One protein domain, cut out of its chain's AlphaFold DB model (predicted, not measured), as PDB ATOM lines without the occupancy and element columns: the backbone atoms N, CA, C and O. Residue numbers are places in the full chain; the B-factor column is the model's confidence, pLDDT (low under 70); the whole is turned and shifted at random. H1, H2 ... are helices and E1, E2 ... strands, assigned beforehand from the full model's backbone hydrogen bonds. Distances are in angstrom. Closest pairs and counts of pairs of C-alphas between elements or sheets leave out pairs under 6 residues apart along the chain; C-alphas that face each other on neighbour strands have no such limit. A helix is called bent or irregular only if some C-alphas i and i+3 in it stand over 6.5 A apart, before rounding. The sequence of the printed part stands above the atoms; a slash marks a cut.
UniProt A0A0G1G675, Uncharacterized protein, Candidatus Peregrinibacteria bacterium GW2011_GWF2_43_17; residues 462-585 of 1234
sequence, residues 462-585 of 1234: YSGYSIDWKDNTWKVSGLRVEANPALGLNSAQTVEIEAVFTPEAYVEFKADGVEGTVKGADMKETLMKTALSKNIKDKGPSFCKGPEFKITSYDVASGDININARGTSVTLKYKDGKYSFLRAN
ATOM      1  N   TYR A 462     234.109 175.994 206.446       73.88
ATOM      2  CA  TYR A 462     232.849 176.527 205.930       73.88
ATOM      3  C   TYR A 462     232.922 178.055 205.792       73.88
ATOM      4  O   TYR A 462     233.759 178.714 206.408       73.88
ATOM      5  N   SER A 463     232.059 178.642 204.959       72.12
ATOM      6  CA  SER A 463     232.026 180.093 204.733       72.12
ATOM      7  C   SER A 463     230.617 180.589 204.405       72.12
ATOM      8  O   SER A 463     229.779 179.826 203.926       72.12
ATOM      9  N   GLY A 464     230.361 181.874 204.671       70.81
ATOM     10  CA  GLY A 464     229.061 182.512 204.432       70.81
ATOM     11  C   GLY A 464     228.012 182.299 205.532       70.81
ATOM     12  O   GLY A 464     226.848 182.597 205.288       70.81
ATOM     13  N   TYR A 465     228.413 181.807 206.708       82.62
ATOM     14  CA  TYR A 465     227.534 181.613 207.863       82.62
ATOM     15  C   TYR A 465     227.550 182.807 208.838       82.62
ATOM     16  O   TYR A 465     228.539 183.542 208.907       82.62
ATOM     17  N   SER A 466     226.479 182.973 209.620       81.44
ATOM     18  CA  SER A 466     226.451 183.783 210.850       81.44
ATOM     19  C   SER A 466     226.358 182.877 212.086       81.44
ATOM     20  O   SER A 466     226.051 181.695 211.964       81.44
ATOM     21  N   ILE A 467     226.677 183.410 213.270       78.88
ATOM     22  CA  ILE A 467     226.514 182.720 214.562       78.88
ATOM     23  C   ILE A 467     225.778 183.685 215.486       78.88
ATOM     24  O   ILE A 467     226.374 184.667 215.932       78.88
ATOM     25  N   ASP A 468     224.514 183.422 215.783       74.69
ATOM     26  CA  ASP A 468     223.627 184.333 216.509       74.69
ATOM     27  C   ASP A 468     222.900 183.568 217.624       74.69
ATOM     28  O   ASP A 468     222.552 182.402 217.457       74.69
ATOM     29  N   TRP A 469     222.697 184.183 218.788       62.47
ATOM     30  CA  TRP A 469     222.047 183.510 219.917       62.47
ATOM     31  C   TRP A 469     220.524 183.662 219.842       62.47
ATOM     32  O   TRP A 469     220.031 184.786 219.732       62.47
ATOM     33  N   LYS A 470     219.782 182.548 219.887       58.78
ATOM     34  CA  LYS A 470     218.305 182.498 219.889       58.78
ATOM     35  C   LYS A 470     217.833 181.246 220.620       58.78
ATOM     36  O   LYS A 470     218.539 180.250 220.642       58.78
ATOM     37  N   ASP A 471     216.629 181.268 221.182       54.31
ATOM     38  CA  ASP A 471     215.955 180.075 221.726       54.31
ATOM     39  C   ASP A 471     216.752 179.313 222.816       54.31
ATOM     40  O   ASP A 471     216.553 178.121 223.030       54.31
ATOM     41  N   ASN A 472     217.631 180.010 223.551       56.59
ATOM     42  CA  ASN A 472     218.611 179.448 224.502       56.59
ATOM     43  C   ASN A 472     219.754 178.618 223.855       56.59
ATOM     44  O   ASN A 472     220.401 177.829 224.545       56.59
ATOM     45  N   THR A 473     220.029 178.789 222.556       66.75
ATOM     46  CA  THR A 473     221.124 178.122 221.826       66.75
ATOM     47  C   THR A 473     221.881 179.078 220.888       66.75
ATOM     48  O   THR A 473     221.420 180.171 220.549       66.75
ATOM     49  N   TRP A 474     223.072 178.672 220.433       74.69
ATOM     50  CA  TRP A 474     223.760 179.356 219.334       74.69
ATOM     51  C   TRP A 474     223.245 178.834 217.995       74.69
ATOM     52  O   TRP A 474     223.621 177.739 217.584       74.69
ATOM     53  N   LYS A 475     222.436 179.608 217.274       82.75
ATOM     54  CA  LYS A 475     222.064 179.284 215.892       82.75
ATOM     55  C   LYS A 475     223.217 179.641 214.959       82.75
ATOM     56  O   LYS A 475     223.780 180.735 215.036       82.75
ATOM     57  N   VAL A 476     223.555 178.730 214.056       84.19
ATOM     58  CA  VAL A 476     224.539 178.934 212.993       84.19
ATOM     59  C   VAL A 476     223.823 178.860 211.649       84.19
ATOM     60  O   VAL A 476     223.582 177.780 211.106       84.19
ATOM     61  N   SER A 477     223.450 180.025 211.128       84.06
ATOM     62  CA  SER A 477     222.639 180.174 209.918       84.06
ATOM     63  C   SER A 477     223.519 180.329 208.673       84.06
ATOM     64  O   SER A 477     224.569 180.964 208.719       84.06
ATOM     65  N   GLY A 478     223.073 179.818 207.520       79.12
ATOM     66  CA  GLY A 478     223.691 180.117 206.216       79.12
ATOM     67  C   GLY A 478     224.812 179.169 205.774       79.12
ATOM     68  O   GLY A 478     225.393 179.374 204.706       79.12
ATOM     69  N   LEU A 479     225.083 178.105 206.537       84.31
ATOM     70  CA  LEU A 479     225.997 177.033 206.129       84.31
ATOM     71  C   LEU A 479     225.495 176.383 204.830       84.31
ATOM     72  O   LEU A 479     224.320 176.035 204.712       84.31
ATOM     73  N   ARG A 480     226.378 176.246 203.835       82.81
ATOM     74  CA  ARG A 480     226.026 175.755 202.494       82.81
ATOM     75  C   ARG A 480     226.308 174.268 202.322       82.81
ATOM     76  O   ARG A 480     227.408 173.805 202.612       82.81
ATOM     77  N   VAL A 481     225.338 173.570 201.744       84.12
ATOM     78  CA  VAL A 481     225.441 172.192 201.256       84.12
ATOM     79  C   VAL A 481     225.428 172.225 199.730       84.12
ATOM     80  O   VAL A 481     224.603 172.914 199.127       84.12
ATOM     81  N   GLU A 482     226.364 171.520 199.098       83.69
ATOM     82  CA  GLU A 482     226.453 171.437 197.636       83.69
ATOM     83  C   GLU A 482     225.310 170.606 197.036       83.69
ATOM     84  O   GLU A 482     224.690 169.783 197.710       83.69
ATOM     85  N   ALA A 483     225.029 170.819 195.748       85.12
ATOM     86  CA  ALA A 483     224.004 170.062 195.041       85.12
ATOM     87  C   ALA A 483     224.388 168.573 194.944       85.12
ATOM     88  O   ALA A 483     225.470 168.232 194.468       85.12
ATOM     89  N   ASN A 484     223.473 167.691 195.341       85.44
ATOM     90  CA  ASN A 484     223.588 166.243 195.210       85.44
ATOM     91  C   ASN A 484     222.263 165.659 194.672       85.44
ATOM     92  O   ASN A 484     221.395 165.265 195.459       85.44
ATOM     93  N   PRO A 485     222.073 165.615 193.337       83.62
ATOM     94  CA  PRO A 485     220.820 165.172 192.720       83.62
ATOM     95  C   PRO A 485     220.430 163.724 193.044       83.62
ATOM     96  O   PRO A 485     219.241 163.428 193.117       83.62
ATOM     97  N   ALA A 486     221.402 162.839 193.309       81.38
ATOM     98  CA  ALA A 486     221.141 161.448 193.702       81.38
ATOM     99  C   ALA A 486     220.380 161.336 195.038       81.38
ATOM    100  O   ALA A 486     219.694 160.348 195.275       81.38
ATOM    101  N   LEU A 487     220.464 162.371 195.883       86.38
ATOM    102  CA  LEU A 487     219.728 162.500 197.143       86.38
ATOM    103  C   LEU A 487     218.671 163.628 197.088       86.38
ATOM    104  O   LEU A 487     218.213 164.111 198.121       86.38
ATOM    105  N   GLY A 488     218.299 164.095 195.890       82.75
ATOM    106  CA  GLY A 488     217.281 165.133 195.660       82.75
ATOM    107  C   GLY A 488     217.688 166.577 195.957       82.75
ATOM    108  O   GLY A 488     216.870 167.498 195.854       82.75
ATOM    109  N   LEU A 489     218.960 166.821 196.276       87.50
ATOM    110  CA  LEU A 489     219.514 168.164 196.450       87.50
ATOM    111  C   LEU A 489     219.876 168.759 195.083       87.50
ATOM    112  O   LEU A 489     221.041 168.927 194.739       87.50
ATOM    113  N   ASN A 490     218.861 169.078 194.276       82.19
ATOM    114  CA  ASN A 490     219.022 169.517 192.878       82.19
ATOM    115  C   ASN A 490     219.726 170.884 192.712       82.19
ATOM    116  O   ASN A 490     220.042 171.291 191.597       82.19
ATOM    117  N   SER A 491     219.958 171.612 193.806       83.00
ATOM    118  CA  SER A 491     220.717 172.864 193.855       83.00
ATOM    119  C   SER A 491     221.390 173.000 195.223       83.00
ATOM    120  O   SER A 491     220.998 172.313 196.168       83.00
ATOM    121  N   ALA A 492     222.402 173.864 195.336       82.38
ATOM    122  CA  ALA A 492     223.063 174.113 196.614       82.38
ATOM    123  C   ALA A 492     222.102 174.810 197.594       82.38
ATOM    124  O   ALA A 492     221.495 175.825 197.249       82.38
ATOM    125  N   GLN A 493     221.981 174.279 198.809       83.19
ATOM    126  CA  GLN A 493     221.058 174.769 199.835       83.19
ATOM    127  C   GLN A 493     221.803 175.412 201.007       83.19
ATOM    128  O   GLN A 493     222.929 175.036 201.326       83.19
ATOM    129  N   THR A 494     221.155 176.366 201.675       84.88
ATOM    130  CA  THR A 494     221.586 176.888 202.978       84.88
ATOM    131  C   THR A 494     220.772 176.247 204.094       84.88
ATOM    132  O   THR A 494     219.538 176.299 204.061       84.88
ATOM    133  N   VAL A 495     221.463 175.700 205.088       83.56
ATOM    134  CA  VAL A 495     220.878 175.135 206.309       83.56
ATOM    135  C   VAL A 495     221.199 176.005 207.527       83.56
ATOM    136  O   VAL A 495     222.029 176.917 207.468       83.56
ATOM    137  N   GLU A 496     220.509 175.718 208.624       86.25
ATOM    138  CA  GLU A 496     220.771 176.254 209.956       86.25
ATOM    139  C   GLU A 496     220.957 175.075 210.914       86.25
ATOM    140  O   GLU A 496     220.286 174.051 210.771       86.25
ATOM    141  N   ILE A 497     221.887 175.212 211.854       84.50
ATOM    142  CA  ILE A 497     222.140 174.246 212.930       84.50
ATOM    143  C   ILE A 497     222.223 174.987 214.264       84.50
ATOM    144  O   ILE A 497     222.451 176.194 214.292       84.50
ATOM    145  N   GLU A 498     222.085 174.272 215.371       84.94
ATOM    146  CA  GLU A 498     222.325 174.798 216.712       84.94
ATOM    147  C   GLU A 498     223.683 174.322 217.235       84.94
ATOM    148  O   GLU A 498     224.134 173.218 216.927       84.94
ATOM    149  N   ALA A 499     224.315 175.119 218.088       76.88
ATOM    150  CA  ALA A 499     225.481 174.741 218.867       76.88
ATOM    151  C   ALA A 499     225.199 174.936 220.362       76.88
ATOM    152  O   ALA A 499     224.696 175.974 220.805       76.88
ATOM    153  N   VAL A 500     225.534 173.911 221.139       70.50
ATOM    154  CA  VAL A 500     225.382 173.838 222.591       70.50
ATOM    155  C   VAL A 500     226.762 173.598 223.199       70.50
ATOM    156  O   VAL A 500     227.586 172.888 222.626       70.50
ATOM    157  N   PHE A 501     227.026 174.199 224.357       63.84
ATOM    158  CA  PHE A 501     228.241 173.940 225.127       63.84
ATOM    159  C   PHE A 501     227.954 172.905 226.204       63.84
ATOM    160  O   PHE A 501     227.009 173.066 226.979       63.84
ATOM    161  N   THR A 502     228.766 171.852 226.262       55.66
ATOM    162  CA  THR A 502     228.692 170.879 227.356       55.66
ATOM    163  C   THR A 502     229.407 171.415 228.606       55.66
ATOM    164  O   THR A 502     230.319 172.240 228.479       55.66
ATOM    165  N   PRO A 503     229.074 170.926 229.819       42.47
ATOM    166  CA  PRO A 503     229.842 171.226 231.037       42.47
ATOM    167  C   PRO A 503     231.332 170.855 230.919       42.47
ATOM    168  O   PRO A 503     232.194 171.442 231.561       42.47
ATOM    169  N   GLU A 504     231.646 169.909 230.034       49.53
ATOM    170  CA  GLU A 504     232.991 169.410 229.735       49.53
ATOM    171  C   GLU A 504     233.762 170.306 228.738       49.53
ATOM    172  O   GLU A 504     234.856 169.950 228.300       49.53
ATOM    173  N   ALA A 505     233.206 171.477 228.397       48.38
ATOM    174  CA  ALA A 505     233.759 172.499 227.505       48.38
ATOM    175  C   ALA A 505     233.972 172.069 226.037       48.38
ATOM    176  O   ALA A 505     234.811 172.643 225.334       48.38
ATOM    177  N   TYR A 506     233.181 171.108 225.548       59.59
ATOM    178  CA  TYR A 506     233.080 170.799 224.119       59.59
ATOM    179  C   TYR A 506     231.922 171.566 223.469       59.59
ATOM    180  O   TYR A 506     230.886 171.797 224.098       59.59
ATOM    181  N   VAL A 507     232.086 171.921 222.190       66.50
ATOM    182  CA  VAL A 507     230.962 172.319 221.333       66.50
ATOM    183  C   VAL A 507     230.299 171.070 220.784       66.50
ATOM    184  O   VAL A 507     230.939 170.232 220.147       66.50
ATOM    185  N   GLU A 508     228.997 170.992 221.005       72.00
ATOM    186  CA  GLU A 508     228.131 169.937 220.523       72.00
ATOM    187  C   GLU A 508     227.027 170.541 219.656       72.00
ATOM    188  O   GLU A 508     226.215 171.354 220.101       72.00
ATOM    189  N   PHE A 509     227.012 170.151 218.386       77.12
ATOM    190  CA  PHE A 509     226.053 170.637 217.409       77.12
ATOM    191  C   PHE A 509     224.784 169.786 217.436       77.12
ATOM    192  O   PHE A 509     224.849 168.555 217.412       77.12
ATOM    193  N   LYS A 510     223.627 170.445 217.447       78.69
ATOM    194  CA  LYS A 510     222.318 169.831 217.196       78.69
ATOM    195  C   LYS A 510     221.829 170.321 215.846       78.69
ATOM    196  O   LYS A 510     222.021 171.483 215.500       78.69
ATOM    197  N   ALA A 511     221.205 169.454 215.068       77.12
ATOM    198  CA  ALA A 511     220.748 169.826 213.741       77.12
ATOM    199  C   ALA A 511     219.469 169.073 213.390       77.12
ATOM    200  O   ALA A 511     219.313 167.900 213.736       77.12
ATOM    201  N   ASP A 512     218.547 169.759 212.717       74.19
ATOM    202  CA  ASP A 512     217.247 169.192 212.372       74.19
ATOM    203  C   ASP A 512     217.434 167.944 211.493       74.19
ATOM    204  O   ASP A 512     218.194 167.957 210.521       74.19
ATOM    205  N   GLY A 513     216.774 166.844 211.857       65.88
ATOM    206  CA  GLY A 513     216.955 165.537 211.226       65.88
ATOM    207  C   GLY A 513     218.152 164.703 211.693       65.88
ATOM    208  O   GLY A 513     218.436 163.695 211.047       65.88
ATOM    209  N   VAL A 514     218.867 165.070 212.762       72.88
ATOM    210  CA  VAL A 514     220.046 164.327 213.255       72.88
ATOM    211  C   VAL A 514     219.822 163.800 214.678       72.88
ATOM    212  O   VAL A 514     219.113 164.405 215.478       72.88
ATOM    213  N   GLU A 515     220.386 162.633 214.998       61.69
ATOM    214  CA  GLU A 515     220.264 162.026 216.327       61.69
ATOM    215  C   GLU A 515     221.376 162.477 217.281       61.69
ATOM    216  O   GLU A 515     222.559 162.301 216.997       61.69
ATOM    217  N   GLY A 516     220.972 162.986 218.448       62.53
ATOM    218  CA  GLY A 516     221.882 163.364 219.525       62.53
ATOM    219  C   GLY A 516     222.653 164.648 219.232       62.53
ATOM    220  O   GLY A 516     222.207 165.515 218.480       62.53
ATOM    221  N   THR A 517     223.806 164.775 219.878       66.44
ATOM    222  CA  THR A 517     224.742 165.881 219.705       66.44
ATOM    223  C   THR A 517     225.985 165.428 218.944       66.44
ATOM    224  O   THR A 517     226.511 164.338 219.165       66.44
ATOM    225  N   VAL A 518     226.446 166.269 218.019       68.25
ATOM    226  CA  VAL A 518     227.460 165.920 217.014       68.25
ATOM    227  C   VAL A 518     228.697 166.806 217.152       68.25
ATOM    228  O   VAL A 518     228.595 167.980 217.507       68.25
ATOM    229  N   LYS A 519     229.883 166.255 216.875       71.44
ATOM    230  CA  LYS A 519     231.166 166.962 217.011       71.44
ATOM    231  C   LYS A 519     231.553 167.647 215.699       71.44
ATOM    232  O   LYS A 519     231.145 167.212 214.624       71.44
ATOM    233  N   GLY A 520     232.369 168.704 215.762       66.44
ATOM    234  CA  GLY A 520     232.742 169.500 214.581       66.44
ATOM    235  C   GLY A 520     233.418 168.701 213.457       66.44
ATOM    236  O   GLY A 520     233.267 169.038 212.284       66.44
ATOM    237  N   ALA A 521     234.082 167.588 213.786       67.38
ATOM    238  CA  ALA A 521     234.669 166.667 212.808       67.38
ATOM    239  C   ALA A 521     233.635 166.059 211.837       67.38
ATOM    240  O   ALA A 521     233.930 165.892 210.651       67.38
ATOM    241  N   ASP A 522     232.420 165.781 212.315       76.62
ATOM    242  CA  ASP A 522     231.372 165.079 211.564       76.62
ATOM    243  C   ASP A 522     230.424 166.054 210.828       76.62
ATOM    244  O   ASP A 522     229.530 165.641 210.087       76.62
ATOM    245  N   MET A 523     230.663 167.366 210.970       78.44
ATOM    246  CA  MET A 523     229.845 168.477 210.462       78.44
ATOM    247  C   MET A 523     229.407 168.330 208.996       78.44
ATOM    248  O   MET A 523     228.296 168.712 208.634       78.44
ATOM    249  N   LYS A 524     230.251 167.754 208.129       80.00
ATOM    250  CA  LYS A 524     229.905 167.558 206.711       80.00
ATOM    251  C   LYS A 524     228.719 166.600 206.536       80.00
ATOM    252  O   LYS A 524     227.893 166.809 205.648       80.00
ATOM    253  N   GLU A 525     228.637 165.569 207.372       82.00
ATOM    254  CA  GLU A 525     227.525 164.620 207.391       82.00
ATOM    255  C   GLU A 525     226.291 165.241 208.058       82.00
ATOM    256  O   GLU A 525     225.188 165.115 207.529       82.00
ATOM    257  N   THR A 526     226.480 165.991 209.153       83.62
ATOM    258  CA  THR A 526     225.420 166.755 209.838       83.62
ATOM    259  C   THR A 526     224.677 167.677 208.873       83.62
ATOM    260  O   THR A 526     223.459 167.586 208.739       83.62
ATOM    261  N   LEU A 527     225.408 168.527 208.143       85.75
ATOM    262  CA  LEU A 527     224.817 169.496 207.218       85.75
ATOM    263  C   LEU A 527     224.088 168.809 206.058       85.75
ATOM    264  O   LEU A 527     222.997 169.239 205.684       85.75
ATOM    265  N   MET A 528     224.647 167.712 205.530       86.62
ATOM    266  CA  MET A 528     223.980 166.893 204.514       86.62
ATOM    267  C   MET A 528     222.665 166.314 205.058       86.62
ATOM    268  O   MET A 528     221.620 166.514 204.444       86.62
ATOM    269  N   LYS A 529     222.680 165.680 206.239       88.38
ATOM    270  CA  LYS A 529     221.475 165.137 206.890       88.38
ATOM    271  C   LYS A 529     220.409 166.212 207.129       88.38
ATOM    272  O   LYS A 529     219.239 165.955 206.866       88.38
ATOM    273  N   THR A 530     220.782 167.428 207.519       86.69
ATOM    274  CA  THR A 530     219.816 168.523 207.721       86.69
ATOM    275  C   THR A 530     219.240 169.085 206.420       86.69
ATOM    276  O   THR A 530     218.040 169.360 206.359       86.69
ATOM    277  N   ALA A 531     220.032 169.187 205.347       87.75
ATOM    278  CA  ALA A 531     219.509 169.570 204.032       87.75
ATOM    279  C   ALA A 531     218.525 168.517 203.488       87.75
ATOM    280  O   ALA A 531     217.449 168.859 202.995       87.75
ATOM    281  N   LEU A 532     218.855 167.231 203.647       88.19
ATOM    282  CA  LEU A 532     217.966 166.122 203.300       88.19
ATOM    283  C   LEU A 532     216.696 166.123 204.157       88.19
ATOM    284  O   LEU A 532     215.607 166.007 203.605       88.19
ATOM    285  N   SER A 533     216.810 166.326 205.474       87.56
ATOM    286  CA  SER A 533     215.670 166.397 206.399       87.56
ATOM    287  C   SER A 533     214.657 167.454 205.964       87.56
ATOM    288  O   SER A 533     213.483 167.145 205.766       87.56
ATOM    289  N   LYS A 534     215.122 168.677 205.689       85.94
ATOM    290  CA  LYS A 534     214.279 169.761 205.176       85.94
ATOM    291  C   LYS A 534     213.560 169.370 203.878       85.94
ATOM    292  O   LYS A 534     212.340 169.466 203.790       85.94
ATOM    293  N   ASN A 535     214.305 168.854 202.902       85.38
ATOM    294  CA  ASN A 535     213.757 168.392 201.627       85.38
ATOM    295  C   ASN A 535     212.728 167.247 201.774       85.38
ATOM    296  O   ASN A 535     211.799 167.154 200.972       85.38
ATOM    297  N   ILE A 536     212.898 166.366 202.764       86.38
ATOM    298  CA  ILE A 536     212.020 165.216 203.027       86.38
ATOM    299  C   ILE A 536     210.746 165.645 203.769       86.38
ATOM    300  O   ILE A 536     209.679 165.122 203.453       86.38
ATOM    301  N   LYS A 537     210.811 166.646 204.658       82.75
ATOM    302  CA  LYS A 537     209.610 167.288 205.232       82.75
ATOM    303  C   LYS A 537     208.733 167.909 204.135       82.75
ATOM    304  O   LYS A 537     207.517 167.733 204.152       82.75
ATOM    305  N   ASP A 538     209.351 168.548 203.139       80.12
ATOM    306  CA  ASP A 538     208.640 169.152 202.002       80.12
ATOM    307  C   ASP A 538     208.092 168.102 201.003       80.12
ATOM    308  O   ASP A 538     206.941 168.183 200.560       80.12
ATOM    309  N   LYS A 539     208.923 167.125 200.600       79.94
ATOM    310  CA  LYS A 539     208.709 166.282 199.397       79.94
ATOM    311  C   LYS A 539     208.729 164.768 199.629       79.94
ATOM    312  O   LYS A 539     208.748 164.015 198.653       79.94
ATOM    313  N   GLY A 540     208.808 164.320 200.878       78.88
ATOM    314  CA  GLY A 540     208.791 162.903 201.235       78.88
ATOM    315  C   GLY A 540     207.401 162.358 201.565       78.88
ATOM    316  O   GLY A 540     206.406 163.071 201.402       78.88
ATOM    317  N   PRO A 541     207.331 161.103 202.043       76.12
ATOM    318  CA  PRO A 541     206.081 160.446 202.412       76.12
ATOM    319  C   PRO A 541     205.334 161.161 203.533       76.12
ATOM    320  O   PRO A 541     205.958 161.740 204.423       76.12
ATOM    321  N   SER A 542     204.002 161.061 203.567       75.19
ATOM    322  CA  SER A 542     203.159 161.733 204.577       75.19
ATOM    323  C   SER A 542     203.547 161.399 206.027       75.19
ATOM    324  O   SER A 542     203.569 162.294 206.871       75.19
ATOM    325  N   PHE A 543     203.975 160.160 206.301       75.06
ATOM    326  CA  PHE A 543     204.519 159.739 207.602       75.06
ATOM    327  C   PHE A 543     205.781 160.512 208.033       75.06
ATOM    328  O   PHE A 543     206.037 160.667 209.228       75.06
ATOM    329  N   CYS A 544     206.557 161.009 207.066       73.69
ATOM    330  CA  CYS A 544     207.770 161.801 207.263       73.69
ATOM    331  C   CYS A 544     207.525 163.320 207.180       73.69
ATOM    332  O   CYS A 544     208.409 164.082 207.555       73.69
ATOM    333  N   LYS A 545     206.342 163.789 206.749       68.44
ATOM    334  CA  LYS A 545     206.005 165.232 206.742       68.44
ATOM    335  C   LYS A 545     205.768 165.808 208.146       68.44
ATOM    336  O   LYS A 545     205.767 167.021 208.322       68.44
ATOM    337  N   GLY A 546     205.620 164.943 209.147       63.16
ATOM    338  CA  GLY A 546     205.713 165.277 210.569       63.16
ATOM    339  C   GLY A 546     205.577 164.023 211.445       63.16
ATOM    340  O   GLY A 546     204.975 163.040 211.000       63.16
ATOM    341  N   PRO A 547     206.067 164.016 212.700       54.16
ATOM    342  CA  PRO A 547     206.761 165.087 213.411       54.16
ATOM    343  C   PRO A 547     208.283 164.967 213.170       54.16
ATOM    344  O   PRO A 547     208.709 164.797 212.031       54.16
ATOM    345  N   GLU A 548     209.106 165.042 214.218       62.56
ATOM    346  CA  GLU A 548     210.541 164.758 214.145       62.56
ATOM    347  C   GLU A 548     210.848 163.351 213.598       62.56
ATOM    348  O   GLU A 548     210.258 162.342 214.002       62.56
ATOM    349  N   PHE A 549     211.848 163.291 212.720       74.25
ATOM    350  CA  PHE A 549     212.519 162.073 212.279       74.25
ATOM    351  C   PHE A 549     214.036 162.298 212.269       74.25
ATOM    352  O   PHE A 549     214.500 163.436 212.287       74.25
ATOM    353  N   LYS A 550     214.816 161.216 212.235       80.50
ATOM    354  CA  LYS A 550     216.284 161.231 212.310       80.50
ATOM    355  C   LYS A 550     216.883 160.469 211.136       80.50
ATOM    356  O   LYS A 550     216.591 159.290 210.977       80.50
ATOM    357  N   ILE A 551     217.731 161.095 210.327       86.56
ATOM    358  CA  ILE A 551     218.455 160.417 209.246       86.56
ATOM    359  C   ILE A 551     219.642 159.665 209.855       86.56
ATOM    360  O   ILE A 551     220.612 160.267 210.320       86.56
ATOM    361  N   THR A 552     219.569 158.335 209.858       85.44
ATOM    362  CA  THR A 552     220.592 157.471 210.457       85.44
ATOM    363  C   THR A 552     221.816 157.370 209.550       85.44
ATOM    364  O   THR A 552     222.943 157.530 210.015       85.44
ATOM    365  N   SER A 553     221.618 157.201 208.241       87.62
ATOM    366  CA  SER A 553     222.681 157.139 207.224       87.62
ATOM    367  C   SER A 553     222.142 157.482 205.832       87.62
ATOM    368  O   SER A 553     220.933 157.515 205.621       87.62
ATOM    369  N   TYR A 554     223.027 157.737 204.870       89.25
ATOM    370  CA  TYR A 554     222.679 157.881 203.455       89.25
ATOM    371  C   TYR A 554     223.828 157.351 202.585       89.25
ATOM    372  O   TYR A 554     224.987 157.403 202.998       89.25
ATOM    373  N   ASP A 555     223.522 156.877 201.378       88.12
ATOM    374  CA  ASP A 555     224.507 156.421 200.393       88.12
ATOM    375  C   ASP A 555     224.379 157.248 199.104       88.12
ATOM    376  O   ASP A 555     223.337 157.284 198.452       88.12
ATOM    377  N   VAL A 556     225.459 157.947 198.739       83.25
ATOM    378  CA  VAL A 556     225.508 158.848 197.572       83.25
ATOM    379  C   VAL A 556     225.567 158.086 196.241       83.25
ATOM    380  O   VAL A 556     225.168 158.631 195.215       83.25
ATOM    381  N   ALA A 557     226.075 156.853 196.237       80.31
ATOM    382  CA  ALA A 557     226.221 156.031 195.041       80.31
ATOM    383  C   ALA A 557     224.944 155.240 194.724       80.31
ATOM    384  O   ALA A 557     224.617 155.084 193.547       80.31
ATOM    385  N   SER A 558     224.208 154.772 195.740       77.38
ATOM    386  CA  SER A 558     222.903 154.131 195.529       77.38
ATOM    387  C   SER A 558     221.734 155.124 195.502       77.38
ATOM    388  O   SER A 558     220.722 154.837 194.860       77.38
ATOM    389  N   GLY A 559     221.859 156.287 196.153       82.25
ATOM    390  CA  GLY A 559     220.793 157.289 196.288       82.25
ATOM    391  C   GLY A 559     219.815 157.023 197.442       82.25
ATOM    392  O   GLY A 559     218.725 157.596 197.466       82.25
ATOM    393  N   ASP A 560     220.174 156.130 198.369       87.75
ATOM    394  CA  ASP A 560     219.305 155.687 199.466       87.75
ATOM    395  C   ASP A 560     219.539 156.500 200.747       87.75
ATOM    396  O   ASP A 560     220.672 156.833 201.100       87.75
ATOM    397  N   ILE A 561     218.460 156.806 201.470       88.69
ATOM    398  CA  ILE A 561     218.468 157.618 202.693       88.69
ATOM    399  C   ILE A 561     217.757 156.833 203.796       88.69
ATOM    400  O   ILE A 561     216.544 156.644 203.745       88.69
ATOM    401  N   ASN A 562     218.500 156.381 204.803       87.94
ATOM    402  CA  ASN A 562     217.964 155.637 205.940       87.94
ATOM    403  C   ASN A 562     217.576 156.590 207.073       87.94
ATOM    404  O   ASN A 562     218.338 157.478 207.458       87.94
ATOM    405  N   ILE A 563     216.383 156.392 207.621       86.56
ATOM    406  CA  ILE A 563     215.711 157.297 208.549       86.56
ATOM    407  C   ILE A 563     215.072 156.473 209.669       86.56
ATOM    408  O   ILE A 563     214.602 155.367 209.435       86.56
ATOM    409  N   ASN A 564     215.009 157.016 210.880       83.94
ATOM    410  CA  ASN A 564     214.088 156.575 211.918       83.94
ATOM    411  C   ASN A 564     213.031 157.669 212.127       83.94
ATOM    412  O   ASN A 564     213.358 158.787 212.532       83.94
ATOM    413  N   ALA A 565     211.773 157.363 211.817       79.25
ATOM    414  CA  ALA A 565     210.633 158.262 211.974       79.25
ATOM    415  C   ALA A 565     209.619 157.621 212.931       79.25
ATOM    416  O   ALA A 565     209.193 156.486 212.726       79.25
ATOM    417  N   ARG A 566     209.253 158.323 214.014       73.56
ATOM    418  CA  ARG A 566     208.364 157.814 215.088       73.56
ATOM    419  C   ARG A 566     208.755 156.433 215.663       73.56
ATOM    420  O   ARG A 566     207.884 155.658 216.058       73.56
ATOM    421  N   GLY A 567     210.050 156.109 215.696       72.56
ATOM    422  CA  GLY A 567     210.564 154.807 216.135       72.56
ATOM    423  C   GLY A 567     210.609 153.731 215.042       72.56
ATOM    424  O   GLY A 567     211.118 152.648 215.305       72.56
ATOM    425  N   THR A 568     210.100 154.004 213.836       76.94
ATOM    426  CA  THR A 568     210.149 153.085 212.693       76.94
ATOM    427  C   THR A 568     211.349 153.398 211.805       76.94
ATOM    428  O   THR A 568     211.467 154.502 211.270       76.94
ATOM    429  N   SER A 569     212.220 152.408 211.608       81.81
ATOM    430  CA  SER A 569     213.315 152.475 210.635       81.81
ATOM    431  C   SER A 569     212.777 152.352 209.202       81.81
ATOM    432  O   SER A 569     212.068 151.398 208.889       81.81
ATOM    433  N   VAL A 570     213.115 153.294 208.321       82.50
ATOM    434  CA  VAL A 570     212.669 153.361 206.920       82.50
ATOM    435  C   VAL A 570     213.816 153.777 205.999       82.50
ATOM    436  O   VAL A 570     214.697 154.536 206.395       82.50
ATOM    437  N   THR A 571     213.791 153.322 204.750       86.12
ATOM    438  CA  THR A 571     214.692 153.780 203.685       86.12
ATOM    439  C   THR A 571     213.874 154.532 202.647       86.12
ATOM    440  O   THR A 571     212.922 153.980 202.094       86.12
ATOM    441  N   LEU A 572     214.250 155.776 202.360       87.19
ATOM    442  CA  LEU A 572     213.719 156.563 201.249       87.19
ATOM    443  C   LEU A 572     214.687 156.552 200.066       87.19
ATOM    444  O   LEU A 572     215.900 156.448 200.250       87.19
ATOM    445  N   LYS A 573     214.151 156.748 198.862       86.50
ATOM    446  CA  LYS A 573     214.926 157.016 197.647       86.50
ATOM    447  C   LYS A 573     214.360 158.245 196.940       86.50
ATOM    448  O   LYS A 573     213.140 158.403 196.876       86.50
ATOM    449  N   TYR A 574     215.223 159.112 196.411       83.56
ATOM    450  CA  TYR A 574     214.775 160.232 195.580       83.56
ATOM    451  C   TYR A 574     214.606 159.793 194.126       83.56
ATOM    452  O   TYR A 574     215.544 159.268 193.524       83.56
ATOM    453  N   LYS A 575     213.426 160.026 193.547       77.00
ATOM    454  CA  LYS A 575     213.146 159.733 192.138       77.00
ATOM    455  C   LYS A 575     212.033 160.638 191.611       77.00
ATOM    456  O   LYS A 575     211.126 161.007 192.352       77.00
ATOM    457  N   ASP A 576     212.114 161.008 190.335       75.56
ATOM    458  CA  ASP A 576     211.036 161.660 189.574       75.56
ATOM    459  C   ASP A 576     210.417 162.907 190.264       75.56
ATOM    460  O   ASP A 576     209.255 163.249 190.069       75.56
ATOM    461  N   GLY A 577     211.219 163.614 191.074       78.25
ATOM    462  CA  GLY A 577     210.849 164.852 191.773       78.25
ATOM    463  C   GLY A 577     210.578 164.720 193.281       78.25
ATOM    464  O   GLY A 577     210.713 165.726 193.991       78.25
ATOM    465  N   LYS A 578     210.272 163.512 193.774       82.81
ATOM    466  CA  LYS A 578     209.828 163.207 195.153       82.81
ATOM    467  C   LYS A 578     210.769 162.237 195.884       82.81
ATOM    468  O   LYS A 578     211.610 161.594 195.258       82.81
ATOM    469  N   TYR A 579     210.612 162.105 197.204       82.81
ATOM    470  CA  TYR A 579     211.162 160.961 197.944       82.81
ATOM    471  C   TYR A 579     210.047 159.942 198.178       82.81
ATOM    472  O   TYR A 579     209.036 160.288 198.783       82.81
ATOM    473  N   SER A 580     210.246 158.701 197.738       78.69
ATOM    474  CA  SER A 580     209.346 157.574 198.025       78.69
ATOM    475  C   SER A 580     209.991 156.620 199.027       78.69
ATOM    476  O   SER A 580     211.220 156.528 199.100       78.69
ATOM    477  N   PHE A 581     209.175 155.861 199.759       76.19
ATOM    478  CA  PHE A 581     209.658 154.685 200.480       76.19
ATOM    479  C   PHE A 581     210.249 153.657 199.509       76.19
ATOM    480  O   PHE A 581     209.604 153.259 198.537       76.19
ATOM    481  N   LEU A 582     211.464 153.213 199.824       73.88
ATOM    482  CA  LEU A 582     212.103 152.032 199.255       73.88
ATOM    483  C   LEU A 582     211.940 150.828 200.192       73.88
ATOM    484  O   LEU A 582     211.670 149.733 199.720       73.88
ATOM    485  N   ARG A 583     212.092 151.019 201.513       72.12
ATOM    486  CA  ARG A 583     211.895 149.979 202.546       72.12
ATOM    487  C   ARG A 583     211.343 150.568 203.840       72.12
ATOM    488  O   ARG A 583     211.550 151.750 204.117       72.12
ATOM    489  N   ALA A 584     210.683 149.749 204.654       71.44
ATOM    490  CA  ALA A 584     210.143 150.161 205.948       71.44
ATOM    491  C   ALA A 584     210.041 148.996 206.944       71.44
ATOM    492  O   ALA A 584     209.491 147.941 206.628       71.44
ATOM    493  N   ASN A 585     210.516 149.181 208.178       68.88
ATOM    494  CA  ASN A 585     210.364 148.178 209.228       68.88
ATOM    495  C   ASN A 585     208.975 148.258 209.876       68.88
ATOM    496  O   ASN A 585     208.809 148.798 210.967       68.88
TER     497      ASN A 585
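AT A GLANCE: This is residues 462 to 585 of the 1234 residues of an uncharacterized protein of Candidatus Peregrinibacteria bacterium GW2011_GWF2_43_17 (UniProt A0A0G1G675). One long helix, H1, lies in the middle between two strongly twisted sheets of four strands, E1 to E4 on one side of it and E5 to E8 on the other. The strands of the two sheets stay apart from each other, and H1 packs on both sheets. The printed part has 124 residues, with eight named strands and one named helix in the order E1 E2 E3 E4 H1 E5 E6 E7 E8; each sheet is antiparallel, and the class is mixed, helices and strands. The whole is compact, with a radius of gyration of the C-alphas of 14.6 A and spans of 42 by 30 by 24 A.

IN THESE COORDINATES: E1 is residues 466 to 470, beginning at C-alpha 466 (226.451, 183.783, 210.850). E2, residues 473 to 481, is 21.8 A long and bends by 59 degrees at residue 478. E3, residues 493 to 501, is 26.3 A long, and E4 is residues 507 to 510. H1, residues 520 to 539, is 28.6 A long, from C-alpha 520 (232.742, 169.500, 214.581) to C-alpha 539 (208.709, 166.282, 199.397). It is irregular, with C-alphas 521 and 524 7.8 A apart, and has a kink of 29 degrees near residue 527. E5 is residues 549 to 555, 17.8 A long, and E6 is residues 560 to 565. E7, residues 568 to 575, is 21.8 A long; E8, residues 578 to 584, ends at C-alpha 584 (210.143, 150.161, 205.948).

HOW THE PARTS SIT: E1 E2 E3 E4 is a meander, each strand the antiparallel neighbour of the one before, with E1 and E4 as edge strands. N 468 and O 475 of the hairpin E1 and E2 are 2.9 A apart, N 476 and O 497 of E2 and E3 2.8 A, and N 500 and O 508 of E3 and E4 2.8 A. H1 is on this sheet at a height of 7.5 A, over E3 and slantwise to it at 53 degrees on the local plane; the closest C-alphas of E3 and H1, those of Val 495 and Ala 531, are 6.2 A apart. H1 is also on the second meander, E5 E6 E7 E8, at a height of 9.1 A, over E5 and only just over E6, with 3 C-alphas on it. It runs across the strands, at 70 degrees to E5 on the local plane, and its closest C-alpha pair with E5, Lys 529 and Ile 551, is 6.1 A apart. With each sheet H1 makes two layers, a helix on one face of a sheet. N 552 and O 562 of E5 and E6, N 563 and O 570 of E6 and E7, and N 571 and O 583 of E7 and E8 are each 2.8 A apart. In H1, 14 of 16 O i to N i+4 pairs are within hydrogen-bond range.

THE WHOLE: The two C-alphas farthest apart, those of Pro 503 and Asp 576, are 46.5 A apart. The printed part has no cut, and the link from E2 to E3, 11 residues, is long. The mean pLDDT of the printed part is 77.2; 24 residues are under 70, among them 469 to 473, 501 to 507 and 545 to 548.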